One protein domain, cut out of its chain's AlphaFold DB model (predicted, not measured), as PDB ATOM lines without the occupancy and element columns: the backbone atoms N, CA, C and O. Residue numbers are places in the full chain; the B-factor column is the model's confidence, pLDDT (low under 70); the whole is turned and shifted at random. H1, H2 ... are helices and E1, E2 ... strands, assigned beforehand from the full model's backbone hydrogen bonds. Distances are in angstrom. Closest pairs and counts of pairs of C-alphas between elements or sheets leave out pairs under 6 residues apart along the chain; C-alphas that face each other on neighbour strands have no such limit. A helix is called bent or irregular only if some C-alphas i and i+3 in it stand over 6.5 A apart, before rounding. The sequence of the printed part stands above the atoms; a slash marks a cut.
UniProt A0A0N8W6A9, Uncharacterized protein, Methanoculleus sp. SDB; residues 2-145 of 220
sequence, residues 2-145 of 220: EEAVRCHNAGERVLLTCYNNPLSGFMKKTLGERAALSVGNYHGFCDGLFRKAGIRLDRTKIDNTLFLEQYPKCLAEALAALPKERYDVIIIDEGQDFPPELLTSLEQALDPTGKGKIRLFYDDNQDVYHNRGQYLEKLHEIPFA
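Overview. This is residues 2 to 145 of the 220 residues of an uncharacterized protein of Methanoculleus sp. SDB (UniProt A0A0N8W6A9). A small, wholly parallel sheet of four strands has helices on both faces: H1 and H2 cover one face, and H3 slants over the other. The long helix H4 is off the sheet and packs on H3 and H5, while H5 only grazes the sheet; after E4, residues 121 to 145 are a long stretch with no named element, their C-alphas 12 to 22 A from the mean of all C-alphas. The printed part has 144 residues with five named helices and four named strands, in the order H1 E1 H2 E2 H3 H4 E3 H5 E4; the class is mixed, and the sheet's order is E2 E1 E3 E4. The whole is compact, with a radius of gyration of the C-alphas of 14.7 A and spans of 42 by 36 by 30 A.

Along the chain. The sheet holds E2, residues 37 to 41, 13.4 A long; E1, residues 14 to 18, 13.2 A; E3, residues 89 to 93, 13.1 A; and E4, residues 117 to 120, 10.0 A. H1 is residues 2 to 9, beginning at C-alpha 2, (184.199, 241.177, 205.407). H2 is residues 21 to 31, 15.5 A; H3 is residues 42 to 53, 16.6 A; H5 is residues 100 to 107. H4, residues 64 to 81, is 25.1 A long with a kink of 34 degrees near residue 71; it is neither bent nor irregular, but only just: C-alphas 68 and 71 are 6.3 A apart. E4 ends at C-alpha 120, (192.268, 241.637, 194.738).

Arrangement. E1 and E3 are parallel at 20 degrees, with N 17 and O 91 2.8 A apart, within hydrogen-bond range. E2 and E1 are parallel at 15 degrees, with N 38 and O 14 at 2.8 A; E3 and E4 at 6 degrees, with N 92 and O 119 at 2.8 A. E1, H2, E2 and E3, H5, E4 are strand-helix-strand units, two parallel neighbour strands with a helix between, and E2, H3 H4, E3 is a split one, with E1 between its strands; the three crossovers are right-handed. In three layers, helices on both faces of a sheet, H1 at a height over the sheet of 8.2 A and H2 at 7.9 A are on the same face, and H3 at 10.4 A is on the opposite face. The closest C-alphas of H2 and E2, Ser 24 and Gly 40, are 4.9 A apart. H3 and H4 touch at a steep tilt of 43 degrees, the same way, closest at the C-alphas of Ala 53 and Ala 78, 5.4 A. H4, with residues 68 to 76 alone, touches H5 at a shallow tilt of 12 degrees, the same way, closest at the C-alphas of Pro 72 and Ser 105, 5.2 A. Every O i to N i+4 pair is within hydrogen-bond range in H1, H2, H3 and H5, and 12 of 14 in H4.

Size, cuts and confidence. The C-alphas farthest apart, Ala 10 and Thr 60, are 42.7 A from each other. The printed part has no cut, and no link is long. Residues 59 to 65, of which 64 and 65 belong to H4, stand free. The mean pLDDT of the printed part is 89.5, and residues 128 to 142 are under 70.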
ATOM      1  N   GLU A   2     184.474 242.438 204.687       94.19
ATOM      2  CA  GLU A   2     184.199 241.177 205.407       94.19
ATOM      3  C   GLU A   2     185.381 240.196 205.368       94.19
ATOM      4  O   GLU A   2     185.770 239.659 206.400       94.19
ATOM      5  N   GLU A   3     186.032 240.061 204.209       94.50
ATOM      6  CA  GLU A   3     187.233 239.233 204.073       94.50
ATOM      7  C   GLU A   3     188.362 239.640 205.030       94.50
ATOM      8  O   GLU A   3     189.006 238.784 205.629       94.50
ATOM      9  N   ALA A   4     188.567 240.946 205.228       96.38
ATOM     10  CA  ALA A   4     189.588 241.455 206.138       96.38
ATOM     11  C   ALA A   4     189.268 241.096 207.589       96.38
ATOM     12  O   ALA A   4     190.156 240.693 208.335       96.38
ATOM     13  N   VAL A   5     187.989 241.177 207.966       96.56
ATOM     14  CA  VAL A   5     187.512 240.753 209.287       96.56
ATOM     15  C   VAL A   5     187.686 239.245 209.465       96.56
ATOM     16  O   VAL A   5     188.136 238.811 210.520       96.56
ATOM     17  N   ARG A   6     187.384 238.443 208.440       96.38
ATOM     18  CA  ARG A   6     187.548 236.986 208.475       96.38
ATOM     19  C   ARG A   6     189.007 236.578 208.685       96.38
ATOM     20  O   ARG A   6     189.278 235.785 209.582       96.38
ATOM     21  N   CYS A   7     189.930 237.137 207.903       95.31
ATOM     22  CA  CYS A   7     191.370 236.900 208.051       95.31
ATOM     23  C   CYS A   7     191.887 237.365 209.418       95.31
ATOM     24  O   CYS A   7     192.579 236.621 210.111       95.31
ATOM     25  N   HIS A   8     191.478 238.556 209.860       96.06
ATOM     26  CA  HIS A   8     191.835 239.076 211.177       96.06
ATOM     27  C   HIS A   8     191.358 238.153 212.315       96.06
ATOM     28  O   HIS A   8     192.134 237.818 213.206       96.06
ATOM     29  N   ASN A   9     190.114 237.664 212.254       96.38
ATOM     30  CA  ASN A   9     189.571 236.715 213.233       96.38
ATOM     31  C   ASN A   9     190.278 235.347 213.202       96.38
ATOM     32  O   ASN A   9     190.235 234.616 214.189       96.38
ATOM     33  N   ALA A  10     190.941 235.003 212.095       95.19
ATOM     34  CA  ALA A  10     191.799 233.825 211.982       95.19
ATOM     35  C   ALA A  10     193.225 234.051 212.533       95.19
ATOM     36  O   ALA A  10     194.067 233.161 212.423       95.19
ATOM     37  N   GLY A  11     193.498 235.220 213.128       94.69
ATOM     38  CA  GLY A  11     194.784 235.564 213.737       94.69
ATOM     39  C   GLY A  11     195.836 236.077 212.752       94.69
ATOM     40  O   GLY A  11     197.011 236.132 213.101       94.69
ATOM     41  N   GLU A  12     195.440 236.433 211.528       95.38
ATOM     42  CA  GLU A  12     196.353 236.939 210.499       95.38
ATOM     43  C   GLU A  12     196.579 238.452 210.677       95.38
ATOM     44  O   GLU A  12     195.652 239.192 211.021       95.38
ATOM     45  N   ARG A  13     197.800 238.939 210.417       96.12
ATOM     46  CA  ARG A  13     198.063 240.377 210.263       96.12
ATOM     47  C   ARG A  13     197.602 240.810 208.883       96.12
ATOM     48  O   ARG A  13     198.156 240.370 207.875       96.12
ATOM     49  N   VAL A  14     196.601 241.678 208.843       97.25
ATOM     50  CA  VAL A  14     195.908 242.057 207.613       97.25
ATOM     51  C   VAL A  14     196.179 243.514 207.262       97.25
ATOM     52  O   VAL A  14     196.042 244.400 208.105       97.25
ATOM     53  N   LEU A  15     196.501 243.767 205.996       97.62
ATOM     54  CA  LEU A  15     196.406 245.088 205.383       97.62
ATOM     55  C   LEU A  15     195.178 245.111 204.473       97.62
ATOM     56  O   LEU A  15     195.142 244.396 203.480       97.62
ATOM     57  N   LEU A  16     194.184 245.940 204.790       98.19
ATOM     58  CA  LEU A  16     193.102 246.291 203.873       98.19
ATOM     59  C   LEU A  16     193.411 247.653 203.249       98.19
ATOM     60  O   LEU A  16     193.432 248.667 203.951       98.19
ATOM     61  N   THR A  17     193.630 247.670 201.938       97.88
ATOM     62  CA  THR A  17     193.983 248.875 201.195       97.88
ATOM     63  C   THR A  17     193.085 249.125 199.991       97.88
ATOM     64  O   THR A  17     192.422 248.223 199.489       97.88
ATOM     65  N   CYS A  18     193.059 250.374 199.547       96.00
ATOM     66  CA  CYS A  18     192.423 250.826 198.316       96.00
ATOM     67  C   CYS A  18     193.202 252.025 197.750       96.00
ATOM     68  O   CYS A  18     194.098 252.560 198.410       96.00
ATOM     69  N   TYR A  19     192.871 252.479 196.543       92.88
ATOM     70  CA  TYR A  19     193.519 253.665 195.977       92.88
ATOM     71  C   TYR A  19     192.874 254.962 196.503       92.88
ATOM     72  O   TYR A  19     193.547 255.916 196.894       92.88
ATOM     73  N   ASN A  20     191.543 254.969 196.596       90.56
ATOM     74  CA  ASN A  20     190.732 256.158 196.846       90.56
ATOM     75  C   ASN A  20     190.692 256.600 198.335       90.56
ATOM     76  O   ASN A  20     190.388 255.813 199.237       90.56
ATOM     77  N   ASN A  21     190.933 257.895 198.599       92.94
ATOM     78  CA  ASN A  21     190.877 258.497 199.941       92.94
ATOM     79  C   ASN A  21     189.489 258.357 200.612       92.94
ATOM     80  O   ASN A  21     189.434 257.767 201.696       92.94
ATOM     81  N   PRO A  22     188.377 258.857 200.031       95.06
ATOM     82  CA  PRO A  22     187.016 258.613 200.513       95.06
ATOM     83  C   PRO A  22     186.715 257.162 200.910       95.06
ATOM     84  O   PRO A  22     186.225 256.926 202.018       95.06
ATOM     85  N   LEU A  23     187.057 256.194 200.053       92.94
ATOM     86  CA  LEU A  23     186.827 254.775 200.332       92.94
ATOM     87  C   LEU A  23     187.623 254.319 201.562       92.94
ATOM     88  O   LEU A  23     187.059 253.717 202.476       92.94
ATOM     89  N   SER A  24     188.897 254.710 201.658       95.56
ATOM     90  CA  SER A  24     189.721 254.394 202.830       95.56
ATOM     91  C   SER A  24     189.161 254.988 204.129       95.56
ATOM     92  O   SER A  24     189.213 254.349 205.182       95.56
ATOM     93  N   GLY A  25     188.580 256.192 204.067       95.94
ATOM     94  CA  GLY A  25     187.920 256.835 205.204       95.94
ATOM     95  C   GLY A  25     186.670 256.075 205.646       95.94
ATOM     96  O   GLY A  25     186.474 255.841 206.840       95.94
ATOM     97  N   PHE A  26     185.859 255.628 204.684       96.25
ATOM     98  CA  PHE A  26     184.689 254.793 204.948       96.25
ATOM     99  C   PHE A  26     185.071 253.444 205.576       96.25
ATOM    100  O   PHE A  26     184.481 253.056 206.587       96.25
ATOM    101  N   MET A  27     186.092 252.764 205.045       96.19
ATOM    102  CA  MET A  27     186.581 251.494 205.594       96.19
ATOM    103  C   MET A  27     187.084 251.648 207.030       96.19
ATOM    104  O   MET A  27     186.693 250.868 207.899       96.19
ATOM    105  N   LYS A  28     187.897 252.680 207.304       95.69
ATOM    106  CA  LYS A  28     188.393 252.988 208.658       95.69
ATOM    107  C   LYS A  28     187.249 253.222 209.638       95.69
ATOM    108  O   LYS A  28     187.237 252.635 210.715       95.69
ATOM    109  N   LYS A  29     186.266 254.045 209.257       96.12
ATOM    110  CA  LYS A  29     185.091 254.327 210.094       96.12
ATOM    111  C   LYS A  29     184.273 253.064 210.372       96.12
ATOM    112  O   LYS A  29     183.796 252.887 211.486       96.12
ATOM    113  N   THR A  30     184.103 252.213 209.365       95.56
ATOM    114  CA  THR A  30     183.282 250.999 209.462       95.56
ATOM    115  C   THR A  30     183.944 249.928 210.321       95.56
ATOM    116  O   THR A  30     183.278 249.275 211.120       95.56
ATOM    117  N   LEU A  31     185.255 249.732 210.166       95.06
ATOM    118  CA  LEU A  31     185.976 248.660 210.850       95.06
ATOM    119  C   LEU A  31     186.477 249.061 212.240       95.06
ATOM    120  O   LEU A  31     186.632 248.175 213.086       95.06
ATOM    121  N   GLY A  32     186.673 250.360 212.482       93.12
ATOM    122  CA  GLY A  32     187.297 250.877 213.695       93.12
ATOM    123  C   GLY A  32     188.776 250.497 213.794       93.12
ATOM    124  O   GLY A  32     189.355 249.911 212.878       93.12
ATOM    125  N   GLU A  33     189.394 250.829 214.925       92.00
ATOM    126  CA  GLU A  33     190.756 250.386 215.225       92.00
ATOM    127  C   GLU A  33     190.751 248.944 215.732       92.00
ATOM    128  O   GLU A  33     189.971 248.577 216.614       92.00
ATOM    129  N   ARG A  34     191.630 248.115 215.167       93.75
ATOM    130  CA  ARG A  34     191.808 246.714 215.552       93.75
ATOM    131  C   ARG A  34     193.288 246.370 215.516       93.75
ATOM    132  O   ARG A  34     193.993 246.732 214.575       93.75
ATOM    133  N   ALA A  35     193.767 245.661 216.535       91.12
ATOM    134  CA  ALA A  35     195.137 245.160 216.543       91.12
ATOM    135  C   ALA A  35     195.360 244.241 215.332       91.12
ATOM    136  O   ALA A  35     194.466 243.487 214.972       91.12
ATOM    137  N   ALA A  36     196.534 244.292 214.703       92.56
ATOM    138  CA  ALA A  36     196.863 243.460 213.539       92.56
ATOM    139  C   ALA A  36     195.936 243.617 212.307       92.56
ATOM    140  O   ALA A  36     196.012 242.801 211.393       92.56
ATOM    141  N   LEU A  37     195.102 244.663 212.234       96.75
ATOM    142  CA  LEU A  37     194.371 245.042 211.023       96.75
ATOM    143  C   LEU A  37     194.662 246.507 210.682       96.75
ATOM    144  O   LEU A  37     194.124 247.430 211.293       96.75
ATOM    145  N   SER A  38     195.497 246.707 209.671       96.69
ATOM    146  CA  SER A  38     195.788 248.019 209.102       96.69
ATOM    147  C   SER A  38     194.784 248.333 207.998       96.69
ATOM    148  O   SER A  38     194.582 247.527 207.093       96.69
ATOM    149  N   VAL A  39     194.172 249.516 208.051       97.31
ATOM    150  CA  VAL A  39     193.210 249.984 207.042       97.31
ATOM    151  C   VAL A  39     193.635 251.359 206.544       97.31
ATOM    152  O   VAL A  39     193.916 252.248 207.350       97.31
ATOM    153  N   GLY A  40     193.663 251.579 205.233       96.31
ATOM    154  CA  GLY A  40     193.997 252.883 204.658       96.31
ATOM    155  C   GLY A  40     194.108 252.842 203.144       96.31
ATOM    156  O   GLY A  40     194.003 251.783 202.557       96.31
ATOM    157  N   ASN A  41     194.308 253.992 202.505       97.44
ATOM    158  CA  ASN A  41     194.722 253.975 201.106       97.44
ATOM    159  C   ASN A  41     196.225 253.683 201.004       97.44
ATOM    160  O   ASN A  41     196.962 253.872 201.979       97.44
ATOM    161  N   TYR A  42     196.676 253.282 199.816       97.38
ATOM    162  CA  TYR A  42     198.070 252.926 199.551       97.38
ATOM    163  C   TYR A  42     199.072 253.999 200.009       97.38
ATOM    164  O   TYR A  42     199.976 253.704 200.788       97.38
ATOM    165  N   HIS A  43     198.893 255.256 199.593       96.44
ATOM    166  CA  HIS A  43     199.847 256.321 199.920       96.44
ATOM    167  C   HIS A  43     199.877 256.636 201.418       96.44
ATOM    168  O   HIS A  43     200.949 256.807 201.991       96.44
ATOM    169  N   GLY A  44     198.719 256.643 202.082       96.25
ATOM    170  CA  GLY A  44     198.627 256.836 203.527       96.25
ATOM    171  C   GLY A  44     199.266 255.697 204.327       96.25
ATOM    172  O   GLY A  44     199.878 255.948 205.366       96.25
ATOM    173  N   PHE A  45     199.154 254.457 203.842       96.44
ATOM    174  CA  PHE A  45     199.867 253.304 204.396       96.44
ATOM    175  C   PHE A  45     201.388 253.479 204.266       96.44
ATOM    176  O   PHE A  45     202.099 253.409 205.274       96.44
ATOM    177  N   CYS A  46     201.871 253.789 203.061       97.44
ATOM    178  CA  CYS A  46     203.285 254.033 202.787       97.44
ATOM    179  C   CYS A  46     203.852 255.157 203.665       97.44
ATOM    180  O   CYS A  46     204.860 254.966 204.337       97.44
ATOM    181  N   ASP A  47     203.152 256.288 203.761       97.00
ATOM    182  CA  ASP A  47     203.546 257.422 204.602       97.00
ATOM    183  C   ASP A  47     203.662 257.058 206.086       97.00
ATOM    184  O   ASP A  47     204.525 257.578 206.801       97.00
ATOM    185  N   GLY A  48     202.804 256.153 206.561       96.19
ATOM    186  CA  GLY A  48     202.899 255.587 207.902       96.19
ATOM    187  C   GLY A  48     204.219 254.847 208.121       96.19
ATOM    188  O   GLY A  48     204.889 255.084 209.129       96.19
ATOM    189  N   LEU A  49     204.617 254.005 207.167       97.06
ATOM    190  CA  LEU A  49     205.882 253.270 207.214       97.06
ATOM    191  C   LEU A  49     207.096 254.185 207.046       97.06
ATOM    192  O   LEU A  49     208.057 254.046 207.797       97.06
ATOM    193  N   PHE A  50     207.042 255.167 206.144       97.56
ATOM    194  CA  PHE A  50     208.133 256.126 205.946       97.56
ATOM    195  C   PHE A  50     208.430 256.900 207.222       97.56
ATOM    196  O   PHE A  50     209.586 257.003 207.627       97.56
ATOM    197  N   ARG A  51     207.383 257.359 207.918       97.19
ATOM    198  CA  ARG A  51     207.532 258.035 209.211       97.19
ATOM    199  C   ARG A  51     208.201 257.134 210.250       97.19
ATOM    200  O   ARG A  51     209.080 257.608 210.961       97.19
ATOM    201  N   LYS A  52     207.804 255.859 210.333       96.69
ATOM    202  CA  LYS A  52     208.403 254.885 211.263       96.69
ATOM    203  C   LYS A  52     209.865 254.574 210.918       96.69
ATOM    204  O   LYS A  52     210.673 254.420 211.825       96.69
ATOM    205  N   ALA A  53     210.200 254.506 209.630       97.00
ATOM    206  CA  ALA A  53     211.543 254.201 209.137       97.00
ATOM    207  C   ALA A  53     212.473 255.431 209.078       97.00
ATOM    208  O   ALA A  53     213.656 255.289 208.789       97.00
ATOM    209  N   GLY A  54     211.955 256.641 209.320       96.88
ATOM    210  CA  GLY A  54     212.716 257.886 209.181       96.88
ATOM    211  C   GLY A  54     212.994 258.300 207.730       96.88
ATOM    212  O   GLY A  54     213.835 259.166 207.494       96.88
ATOM    213  N   ILE A  55     212.288 257.715 206.759       96.62
ATOM    214  CA  ILE A  55     212.433 258.021 205.332       96.62
ATOM    215  C   ILE A  55     211.684 259.317 205.015       96.62
ATOM    216  O   ILE A  55     210.534 259.513 205.415       96.62
ATOM    217  N   ARG A  56     212.339 260.213 204.270       93.25
ATOM    218  CA  ARG A  56     211.752 261.466 203.787       93.25
ATOM    219  C   ARG A  56     211.700 261.450 202.270       93.25
ATOM    220  O   ARG A  56     212.739 261.434 201.620       93.25
ATOM    221  N   LEU A  57     210.488 261.485 201.731       91.44
ATOM    222  CA  LEU A  57     210.259 261.689 200.305       91.44
ATOM    223  C   LEU A  57     210.406 263.164 199.954       91.44
ATOM    224  O   LEU A  57     209.848 264.027 200.640       91.44
ATOM    225  N   ASP A  58     211.109 263.433 198.859       88.62
ATOM    226  CA  ASP A  58     211.077 264.743 198.230       88.62
ATOM    227  C   ASP A  58     209.715 264.931 197.552       88.62
ATOM    228  O   ASP A  58     209.331 264.178 196.661       88.62
ATOM    229  N   ARG A  59     208.959 265.926 198.013       92.00
ATOM    230  CA  ARG A  59     207.627 266.268 197.493       92.00
ATOM    231  C   ARG A  59     207.604 267.631 196.812       92.00
ATOM    232  O   ARG A  59     206.535 268.211 196.650       92.00
ATOM    233  N   THR A  60     208.769 268.165 196.446       90.81
ATOM    234  CA  THR A  60     208.877 269.447 195.732       90.81
ATOM    235  C   THR A  60     208.154 269.407 194.387       90.81
ATOM    236  O   THR A  60     207.536 270.396 193.995       90.81
ATOM    237  N   LYS A  61     208.165 268.250 193.715       91.38
ATOM    238  CA  LYS A  61     207.414 267.985 192.489       91.38
ATOM    239  C   LYS A  61     206.447 266.821 192.708       91.38
ATOM    240  O   LYS A  61     206.863 265.714 193.031       91.38
ATOM    241  N   ILE A  62     205.152 267.089 192.544       93.00
ATOM    242  CA  ILE A  62     204.085 266.091 192.675       93.00
ATOM    243  C   ILE A  62     203.690 265.640 191.268       93.00
ATOM    244  O   ILE A  62     202.904 266.304 190.597       93.00
ATOM    245  N   ASP A  63     204.280 264.540 190.811       93.25
ATOM    246  CA  ASP A  63     204.045 263.955 189.491       93.25
ATOM    247  C   ASP A  63     204.013 262.416 189.538       93.25
ATOM    248  O   ASP A  63     204.100 261.799 190.604       93.25
ATOM    249  N   ASN A  64     203.867 261.781 188.372       91.00
ATOM    250  CA  ASN A  64     203.832 260.322 188.269       91.00
ATOM    251  C   ASN A  64     205.127 259.663 188.758       91.00
ATOM    252  O   ASN A  64     205.052 258.582 189.326       91.00
ATOM    253  N   THR A  65     206.290 260.299 188.604       93.56
ATOM    254  CA  THR A  65     207.559 259.747 189.102       93.56
ATOM    255  C   THR A  65     207.551 259.664 190.624       93.56
ATOM    256  O   THR A  65     207.960 258.647 191.187       93.56
ATOM    257  N   LEU A  66     207.013 260.676 191.316       95.50
ATOM    258  CA  LEU A  66     206.806 260.585 192.761       95.50
ATOM    259  C   LEU A  66     205.956 259.349 193.101       95.50
ATOM    260  O   LEU A  66     206.394 258.492 193.868       95.50
ATOM    261  N   PHE A  67     204.760 259.233 192.524       93.50
ATOM    262  CA  PHE A  67     203.792 258.212 192.935       93.50
ATOM    263  C   PHE A  67     204.104 256.792 192.452       93.50
ATOM    264  O   PHE A  67     203.870 255.855 193.211       93.50
ATOM    265  N   LEU A  68     204.617 256.622 191.235       92.12
ATOM    266  CA  LEU A  68     204.806 255.318 190.589       92.12
ATOM    267  C   LEU A  68     206.229 254.774 190.726       92.12
ATOM    268  O   LEU A  68     206.422 253.571 190.603       92.12
ATOM    269  N   GLU A  69     207.217 255.620 191.027       94.06
ATOM    270  CA  GLU A  69     208.611 255.182 191.170       94.06
ATOM    271  C   GLU A  69     209.116 255.371 192.602       94.06
ATOM    272  O   GLU A  69     209.570 254.417 193.243       94.06
ATOM    273  N   GLN A  70     209.008 256.587 193.150       96.38
ATOM    274  CA  GLN A  70     209.590 256.881 194.461       96.38
ATOM    275  C   GLN A  70     208.830 256.202 195.603       96.38
ATOM    276  O   GLN A  70     209.464 255.632 196.489       96.38
ATOM    277  N   TYR A  71     207.491 256.203 195.589       97.25
ATOM    278  CA  TYR A  71     206.703 255.512 196.621       97.25
ATOM    279  C   TYR A  71     207.011 254.004 196.685       97.25
ATOM    280  O   TYR A  71     207.337 253.538 197.777       97.25
ATOM    281  N   PRO A  72     206.952 253.230 195.579       96.44
ATOM    282  CA  PRO A  72     207.364 251.824 195.579       96.44
ATOM    283  C   PRO A  72     208.782 251.589 196.096       96.44
ATOM    284  O   PRO A  72     208.994 250.707 196.929       96.44
ATOM    285  N   LYS A  73     209.749 252.402 195.652       96.25
ATOM    286  CA  LYS A  73     211.144 252.291 196.090       96.25
ATOM    287  C   LYS A  73     211.285 252.529 197.595       96.25
ATOM    288  O   LYS A  73     211.857 251.703 198.302       96.25
ATOM    289  N   CYS A  74     210.729 253.627 198.099       97.19
ATOM    290  CA  CYS A  74     210.778 253.944 199.521       97.19
ATOM    291  C   CYS A  74     210.009 252.917 200.362       97.19
ATOM    292  O   CYS A  74     210.382 252.676 201.508       97.19
ATOM    293  N   LEU A  75     208.949 252.297 199.824       97.44
ATOM    294  CA  LEU A  75     208.215 251.230 200.515       97.44
ATOM    295  C   LEU A  75     209.114 250.014 200.742       97.44
ATOM    296  O   LEU A  75     209.171 249.506 201.862       97.44
ATOM    297  N   ALA A  76     209.868 249.603 199.722       96.19
ATOM    298  CA  ALA A  76     210.847 248.528 199.840       96.19
ATOM    299  C   ALA A  76     211.915 248.840 200.904       96.19
ATOM    300  O   ALA A  76     212.185 248.013 201.778       96.19
ATOM    301  N   GLU A  77     212.471 250.057 200.882       97.06
ATOM    302  CA  GLU A  77     213.446 250.528 201.877       97.06
ATOM    303  C   GLU A  77     212.859 250.511 203.302       97.06
ATOM    304  O   GLU A  77     213.490 250.006 204.236       97.06
ATOM    305  N   ALA A  78     211.623 250.989 203.474       97.56
ATOM    306  CA  ALA A  78     210.944 251.010 204.768       97.56
ATOM    307  C   ALA A  78     210.714 249.598 205.323       97.56
ATOM    308  O   ALA A  78     210.960 249.348 206.501       97.56
ATOM    309  N   LEU A  79     210.274 248.661 204.481       95.94
ATOM    310  CA  LEU A  79     209.999 247.273 204.869       95.94
ATOM    311  C   LEU A  79     211.272 246.457 205.122       95.94
ATOM    312  O   LEU A  79     211.221 245.457 205.842       95.94
ATOM    313  N   ALA A  80     212.403 246.853 204.534       95.00
ATOM    314  CA  ALA A  80     213.713 246.299 204.866       95.00
ATOM    315  C   ALA A  80     214.176 246.769 206.256       95.00
ATOM    316  O   ALA A  80     214.682 245.965 207.040       95.00
ATOM    317  N   ALA A  81     213.947 248.042 206.593       96.12
ATOM    318  CA  ALA A  81     214.249 248.593 207.915       96.12
ATOM    319  C   ALA A  81     213.274 248.113 209.010       96.12
ATOM    320  O   ALA A  81     213.641 248.029 210.182       96.12
ATOM    321  N   LEU A  82     212.031 247.789 208.638       95.25
ATOM    322  CA  LEU A  82     210.942 247.425 209.547       95.25
ATOM    323  C   LEU A  82     210.369 246.030 209.225       95.25
ATOM    324  O   LEU A  82     209.192 245.911 208.879       95.25
ATOM    325  N   PRO A  83     211.139 244.938 209.387       88.75
ATOM    326  CA  PRO A  83     210.696 243.598 208.988       88.75
ATOM    327  C   PRO A  83     209.444 243.106 209.735       88.75
ATOM    328  O   PRO A  83     208.722 242.253 209.230       88.75
ATOM    329  N   LYS A  84     209.150 243.661 210.921       90.94
ATOM    330  CA  LYS A  84     207.948 243.331 211.709       90.94
ATOM    331  C   LYS A  84     206.661 243.986 211.192       90.94
ATOM    332  O   LYS A  84     205.581 243.574 211.600       90.94
ATOM    333  N   GLU A  85     206.762 244.978 210.307       92.88
ATOM    334  CA  GLU A  85     205.629 245.736 209.749       92.88
ATOM    335  C   GLU A  85     205.079 245.107 208.450       92.88
ATOM    336  O   GLU A  85     204.454 245.779 207.632       92.88
ATOM    337  N   ARG A  86     205.333 243.807 208.261       95.06
ATOM    338  CA  ARG A  86     204.833 242.987 207.153       95.06
ATOM    339  C   ARG A  86     203.526 242.286 207.518       95.06
ATOM    340  O   ARG A  86     203.212 242.111 208.698       95.06
ATOM    341  N   TYR A  87     202.789 241.871 206.494       96.06
ATOM    342  CA  TYR A  87     201.441 241.319 206.622       96.06
ATOM    343  C   TYR A  87     201.368 239.870 206.153       96.06
ATOM    344  O   TYR A  87     202.053 239.463 205.218       96.06
ATOM    345  N   ASP A  88     200.492 239.095 206.784       95.88
ATOM    346  CA  ASP A  88     200.204 237.726 206.359       95.88
ATOM    347  C   ASP A  88     199.219 237.721 205.179       95.88
ATOM    348  O   ASP A  88     199.295 236.858 204.299       95.88
ATOM    349  N   VAL A  89     198.311 238.708 205.158       95.94
ATOM    350  CA  VAL A  89     197.312 238.906 204.103       95.94
ATOM    351  C   VAL A  89     197.203 240.380 203.722       95.94
ATOM    352  O   VAL A  89     197.037 241.249 204.579       95.94
ATOM    353  N   ILE A  90     197.218 240.654 202.421       96.44
ATOM    354  CA  ILE A  90     196.913 241.965 201.849       96.44
ATOM    355  C   ILE A  90     195.624 241.846 201.045       96.44
ATOM    356  O   ILE A  90     195.480 240.982 200.185       96.44
ATOM    357  N   ILE A  91     194.664 242.711 201.337       96.56
ATOM    358  CA  ILE A  91     193.389 242.801 200.639       96.56
ATOM    359  C   ILE A  91     193.334 244.161 199.971       96.56
ATOM    360  O   ILE A  91     193.496 245.183 200.636       96.56
ATOM    361  N   ILE A  92     193.092 244.158 198.670       95.31
ATOM    362  CA  ILE A  92     193.054 245.348 197.834       95.31
ATOM    363  C   ILE A  92     191.631 245.470 197.294       95.31
ATOM    364  O   ILE A  92     191.158 244.576 196.593       95.31
ATOM    365  N   ASP A  93     190.950 246.546 197.673       94.12
ATOM    366  CA  ASP A  93     189.632 246.917 197.152       94.12
ATOM    367  C   ASP A  93     189.786 247.947 196.027       94.12
ATOM    368  O   ASP A  93     190.693 248.786 196.084       94.12
ATOM    369  N   GLU A  94     188.899 247.885 195.033       91.19
ATOM    370  CA  GLU A  94     188.995 248.649 193.777       91.19
ATOM    371  C   GLU A  94     190.364 248.469 193.096       91.19
ATOM    372  O   GLU A  94     191.069 249.417 192.752       91.19
ATOM    373  N   GLY A  95     190.776 247.209 192.943       89.00
ATOM    374  CA  GLY A  95     192.071 246.821 192.393       89.00
ATOM    375  C   GLY A  95     192.370 247.374 191.002       89.00
ATOM    376  O   GLY A  95     193.531 247.625 190.689       89.00
ATOM    377  N   GLN A  96     191.337 247.616 190.195       86.25
ATOM    378  CA  GLN A  96     191.459 248.226 188.872       86.25
ATOM    379  C   GLN A  96     192.030 249.656 188.916       86.25
ATOM    380  O   GLN A  96     192.655 250.094 187.948       86.25
ATOM    381  N   ASP A  97     191.901 250.358 190.048       88.00
ATOM    382  CA  ASP A  97     192.460 251.702 190.236       88.00
ATOM    383  C   ASP A  97     193.981 251.695 190.462       88.00
ATOM    384  O   ASP A  97     194.614 252.751 190.439       88.00
ATOM    385  N   PHE A  98     194.598 250.529 190.694       89.06
ATOM    386  CA  PHE A  98     196.024 250.431 190.990       89.06
ATOM    387  C   PHE A  98     196.880 250.237 189.731       89.06
ATOM    388  O   PHE A  98     196.725 249.239 189.023       89.06
ATOM    389  N   PRO A  99     197.884 251.106 189.510       88.00
ATOM    390  CA  PRO A  99     198.950 250.845 188.552       88.00
ATOM    391  C   PRO A  99     199.769 249.593 188.930       88.00
ATOM    392  O   PRO A  99     199.974 249.333 190.127       88.00
ATOM    393  N   PRO A 100     200.292 248.829 187.949       85.88
ATOM    394  CA  PRO A 100     201.051 247.600 188.196       85.88
ATOM    395  C   PRO A 100     202.249 247.763 189.145       85.88
ATOM    396  O   PRO A 100     202.568 246.850 189.912       85.88
ATOM    397  N   GLU A 101     202.912 248.919 189.127       88.50
ATOM    398  CA  GLU A 101     204.060 249.241 189.979       88.50
ATOM    399  C   GLU A 101     203.672 249.250 191.464       88.50
ATOM    400  O   GLU A 101     204.424 248.762 192.310       88.50
ATOM    401  N   LEU A 102     202.471 249.748 191.783       92.56
ATOM    402  CA  LEU A 102     201.970 249.817 193.159       92.56
ATOM    403  C   LEU A 102     201.502 248.450 193.665       92.56
ATOM    404  O   LEU A 102     201.651 248.139 194.843       92.56
ATOM    405  N   LEU A 103     200.962 247.604 192.787       90.06
ATOM    406  CA  LEU A 103     200.620 246.227 193.151       90.06
ATOM    407  C   LEU A 103     201.882 245.414 193.452       90.06
ATOM    408  O   LEU A 103     201.963 244.740 194.477       90.06
ATOM    409  N   THR A 104     202.907 245.565 192.612       89.56
ATOM    410  CA  THR A 104     204.204 244.895 192.791       89.56
ATOM    411  C   THR A 104     204.895 245.332 194.085       89.56
ATOM    412  O   THR A 104     205.574 244.545 194.741       89.56
ATOM    413  N   SER A 105     204.741 246.594 194.489       93.75
ATOM    414  CA  SER A 105     205.303 247.067 195.757       93.75
ATOM    415  C   SER A 105     204.551 246.506 196.972       93.75
ATOM    416  O   SER A 105     205.175 246.238 197.999       93.75
ATOM    417  N   LEU A 106     203.238 246.258 196.862       94.25
ATOM    418  CA  LEU A 106     202.450 245.610 197.913       94.25
ATOM    419  C   LEU A 106     202.836 244.143 198.116       94.25
ATOM    420  O   LEU A 106     202.843 243.690 199.256       94.25
ATOM    421  N   GLU A 107     203.239 243.414 197.072       91.69
ATOM    422  CA  GLU A 107     203.796 242.057 197.222       91.69
ATOM    423  C   GLU A 107     204.985 242.033 198.186       91.69
ATOM    424  O   GLU A 107     205.097 241.146 199.034       91.69
ATOM    425  N   GLN A 108     205.826 243.066 198.144       91.88
ATOM    426  CA  GLN A 108     206.960 243.192 199.052       91.88
ATOM    427  C   GLN A 108     206.542 243.472 200.496       91.88
ATOM    428  O   GLN A 108     207.380 243.318 201.378       91.88
ATOM    429  N   ALA A 109     205.297 243.870 200.768       94.88
ATOM    430  CA  ALA A 109     204.776 244.068 202.121       94.88
ATOM    431  C   ALA A 109     204.292 242.767 202.782       94.88
ATOM    432  O   ALA A 109     203.956 242.776 203.971       94.88
ATOM    433  N   LEU A 110     204.289 241.646 202.055       95.06
ATOM    434  CA  LEU A 110     204.013 240.335 202.631       95.06
ATOM    435  C   LEU A 110     205.157 239.869 203.538       95.06
ATOM    436  O   LEU A 110     206.337 240.179 203.328       95.06
ATOM    437  N   ASP A 111     204.799 239.103 204.565       93.31
ATOM    438  CA  ASP A 111     205.764 238.378 205.378       93.31
ATOM    439  C   ASP A 111     206.284 237.155 204.598       93.31
ATOM    440  O   ASP A 111     205.487 236.272 204.269       93.31
ATOM    441  N   PRO A 112     207.601 237.061 204.322       87.25
ATOM    442  CA  PRO A 112     208.182 235.938 203.583       87.25
ATOM    443  C   PRO A 112     208.101 234.598 204.335       87.25
ATOM    444  O   PRO A 112     208.282 233.547 203.730       87.25
ATOM    445  N   THR A 113     207.855 234.625 205.647       86.62
ATOM    446  CA  THR A 113     207.669 233.434 206.495       86.62
ATOM    447  C   THR A 113     206.195 233.082 206.719       86.62
ATOM    448  O   THR A 113     205.890 232.022 207.266       86.62
ATOM    449  N   GLY A 114     205.280 233.971 206.317       79.69
ATOM    450  CA  GLY A 114     203.841 233.818 206.488       79.69
ATOM    451  C   GLY A 114     203.170 233.069 205.335       79.69
ATOM    452  O   GLY A 114     203.806 232.543 204.426       79.69
ATOM    453  N   LYS A 115     201.831 233.049 205.349       77.75
ATOM    454  CA  LYS A 115     201.032 232.440 204.269       77.75
ATOM    455  C   LYS A 115     201.111 233.211 202.944       77.75
ATOM    456  O   LYS A 115     200.734 232.644 201.925       77.75
ATOM    457  N   GLY A 116     201.525 234.481 202.980       86.94
ATOM    458  CA  GLY A 116     201.807 235.303 201.803       86.94
ATOM    459  C   GLY A 116     200.635 235.424 200.827       86.94
ATOM    460  O   GLY A 116     200.755 234.994 199.685       86.94
ATOM    461  N   LYS A 117     199.489 235.971 201.260       90.38
ATOM    462  CA  LYS A 117     198.286 236.058 200.409       90.38
ATOM    463  C   LYS A 117     197.964 237.485 199.991       90.38
ATOM    464  O   LYS A 117     197.842 238.361 200.844       90.38
ATOM    465  N   ILE A 118     197.692 237.681 198.702       91.94
ATOM    466  CA  ILE A 118     197.034 238.888 198.188       91.94
ATOM    467  C   ILE A 118     195.652 238.518 197.668       91.94
ATOM    468  O   ILE A 118     195.494 237.539 196.942       91.94
ATOM    469  N   ARG A 119     194.643 239.303 198.042       91.56
ATOM    470  CA  ARG A 119     193.292 239.219 197.485       91.56
ATOM    471  C   ARG A 119     192.936 240.541 196.833       91.56
ATOM    472  O   ARG A 119     192.885 241.564 197.513       91.56
ATOM    473  N   LEU A 120     192.670 240.490 195.538       90.06
ATOM    474  CA  LEU A 120     192.268 241.637 194.738       90.06
ATOM    475  C   LEU A 120     190.766 241.560 194.460       90.06
ATOM    476  O   LEU A 120     190.291 240.561 193.923       90.06
ATOM    477  N   PHE A 121     190.029 242.604 194.822       90.94
ATOM    478  CA  PHE A 121     188.632 242.801 194.442       90.94
ATOM    479  C   PHE A 121     188.576 243.911 193.397       90.94
ATOM    480  O   PHE A 121     189.177 244.963 193.605       90.94
ATOM    481  N   TYR A 122     187.904 243.670 192.272       87.38
ATOM    482  CA  TYR A 122     187.857 244.619 191.162       87.38
ATOM    483  C   TYR A 122     186.579 244.471 190.320       87.38
ATOM    484  O   TYR A 122     185.915 243.431 190.372       87.38
ATOM    485  N   ASP A 123     186.259 245.505 189.539       84.44
ATOM    486  CA  ASP A 123     185.198 245.510 188.521       84.44
ATOM    487  C   ASP A 123     185.770 245.938 187.158       84.44
ATOM    488  O   ASP A 123     186.154 247.092 186.962       84.44
ATOM    489  N   ASP A 124     185.795 245.007 186.198       76.38
ATOM    490  CA  ASP A 124     186.297 245.222 184.829       76.38
ATOM    491  C   ASP A 124     185.580 246.353 184.077       76.38
ATOM    492  O   ASP A 124     186.118 246.914 183.120       76.38
ATOM    493  N   ASN A 125     184.353 246.693 184.481       76.19
ATOM    494  CA  ASN A 125     183.550 247.721 183.822       76.19
ATOM    495  C   ASN A 125     183.730 249.111 184.442       76.19
ATOM    496  O   ASN A 125     183.130 250.071 183.959       76.19
ATOM    497  N   GLN A 126     184.565 249.235 185.478       74.62
ATOM    498  CA  GLN A 126     184.891 250.495 186.150       74.62
ATOM    499  C   GLN A 126     186.385 250.840 186.034       74.62
ATOM    500  O   GLN A 126     186.985 251.373 186.961       74.62
ATOM    501  N   ASP A 127     186.996 250.559 184.879       71.00
ATOM    502  CA  ASP A 127     188.399 250.895 184.601       71.00
ATOM    503  C   ASP A 127     188.559 252.366 184.172       71.00
ATOM    504  O   ASP A 127     188.755 252.688 182.998       71.00
ATOM    505  N   VAL A 128     188.451 253.289 185.133       63.41
ATOM    506  CA  VAL A 128     188.601 254.740 184.897       63.41
ATOM    507  C   VAL A 128     190.022 255.089 184.430       63.41
ATOM    508  O   VAL A 128     190.214 255.982 183.601       63.41
ATOM    509  N   TYR A 129     191.024 254.363 184.929       60.12
ATOM    510  CA  TYR A 129     192.442 254.624 184.670       60.12
ATOM    511  C   TYR A 129     193.000 253.869 183.456       60.12
ATOM    512  O   TYR A 129     194.158 254.068 183.100       60.12
ATOM    513  N   HIS A 130     192.163 253.085 182.765       63.25
ATOM    514  CA  HIS A 130     192.524 252.298 181.584       63.25
ATOM    515  C   HIS A 130     193.717 251.360 181.829       63.25
ATOM    516  O   HIS A 130     194.526 251.122 180.927       63.25
ATOM    517  N   ASN A 131     193.818 250.801 183.037       61.62
ATOM    518  CA  ASN A 131     194.886 249.879 183.421       61.62
ATOM    519  C   ASN A 131     194.752 248.499 182.737       61.62
ATOM    520  O   ASN A 131     195.620 247.640 182.917       61.62
ATOM    521  N   ARG A 132     193.694 248.287 181.925       54.81
ATOM    522  CA  ARG A 132     193.502 247.208 180.929       54.81
ATOM    523  C   ARG A 132     193.982 245.827 181.384       54.81
ATOM    524  O   ARG A 132     194.573 245.083 180.606       54.81
ATOM    525  N   GLY A 133     193.738 245.479 182.645       56.16
ATOM    526  CA  GLY A 133     193.997 244.137 183.160       56.16
ATOM    527  C   GLY A 133     195.466 243.698 183.169       56.16
ATOM    528  O   GLY A 133     195.707 242.521 183.411       56.16
ATOM    529  N   GLN A 134     196.454 244.588 182.980       60.88
ATOM    530  CA  GLN A 134     197.880 244.209 183.101       60.88
ATOM    531  C   GLN A 134     198.200 243.640 184.494       60.88
ATOM    532  O   GLN A 134     199.106 242.830 184.669       60.88
ATOM    533  N   TYR A 135     197.418 244.035 185.497       63.97
ATOM    534  CA  TYR A 135     197.504 243.501 186.848       63.97
ATOM    535  C   TYR A 135     196.996 242.056 186.980       63.97
ATOM    536  O   TYR A 135     197.450 241.336 187.866       63.97
ATOM    537  N   LEU A 136     196.083 241.610 186.107       63.88
ATOM    538  CA  LEU A 136     195.528 240.252 186.133       63.88
ATOM    539  C   LEU A 136     196.550 239.208 185.685       63.88
ATOM    540  O   LEU A 136     196.497 238.079 186.159       63.88
ATOM    541  N   GLU A 137     197.512 239.584 184.835       63.47
ATOM    542  CA  GLU A 137     198.585 238.685 184.381       63.47
ATOM    543  C   GLU A 137     199.459 238.174 185.537       63.47
ATOM    544  O   GLU A 137     200.073 237.114 185.432       63.47
ATOM    545  N   LYS A 138     199.498 238.910 186.656       61.06
ATOM    546  CA  LYS A 138     200.263 238.556 187.859       61.06
ATOM    547  C   LYS A 138     199.472 237.734 188.873       61.06
ATOM    548  O   LYS A 138     200.041 237.288 189.866       61.06
ATOM    549  N   LEU A 139     198.172 237.527 188.667       65.00
ATOM    550  CA  LEU A 139     197.360 236.726 189.578       65.00
ATOM    551  C   LEU A 139     197.471 235.246 189.205       65.00
ATOM    552  O   LEU A 139     197.143 234.832 188.099       65.00
ATOM    553  N   HIS A 140     197.932 234.435 190.159       58.22
ATOM    554  CA  HIS A 140     198.158 233.001 189.956       58.22
ATOM    555  C   HIS A 140     196.857 232.173 189.990       58.22
ATOM    556  O   HIS A 140     196.862 231.011 189.585       58.22
ATOM    557  N   GLU A 141     195.750 232.740 190.482       63.22
ATOM    558  CA  GLU A 141     194.469 232.043 190.633       63.22
ATOM    559  C   GLU A 141     193.393 232.573 189.679       63.22
ATOM    560  O   GLU A 141     193.343 233.754 189.336       63.22
ATOM    561  N   ILE A 142     192.495 231.667 189.282       61.09
ATOM    562  CA  ILE A 142     191.361 231.955 188.403       61.09
ATOM    563  C   ILE A 142     190.446 232.984 189.088       61.09
ATOM    564  O   ILE A 142     189.999 232.734 190.211       61.09
ATOM    565  N   PRO A 143     190.090 234.100 188.425       72.12
ATOM    566  CA  PRO A 143     189.195 235.090 189.006       72.12
ATOM    567  C   PRO A 143     187.827 234.464 189.307       72.12
ATOM    568  O   PRO A 143     187.118 233.989 188.407       72.12
ATOM    569  N   PHE A 144     187.442 234.480 190.585       80.75
ATOM    570  CA  PHE A 144     186.104 234.087 191.012       80.75
ATOM    571  C   PHE A 144     185.126 235.217 190.692       80.75
ATOM    572  O   PHE A 144     185.131 236.266 191.333       80.75
ATOM    573  N   ALA A 145     184.291 235.007 189.678       82.12
ATOM    574  CA  ALA A 145     183.341 236.019 189.242       82.12
ATOM    575  C   ALA A 145     182.094 236.020 190.129       82.12
ATOM    576  O   ALA A 145     181.383 235.018 190.220       82.12
TER     577      ALA A 145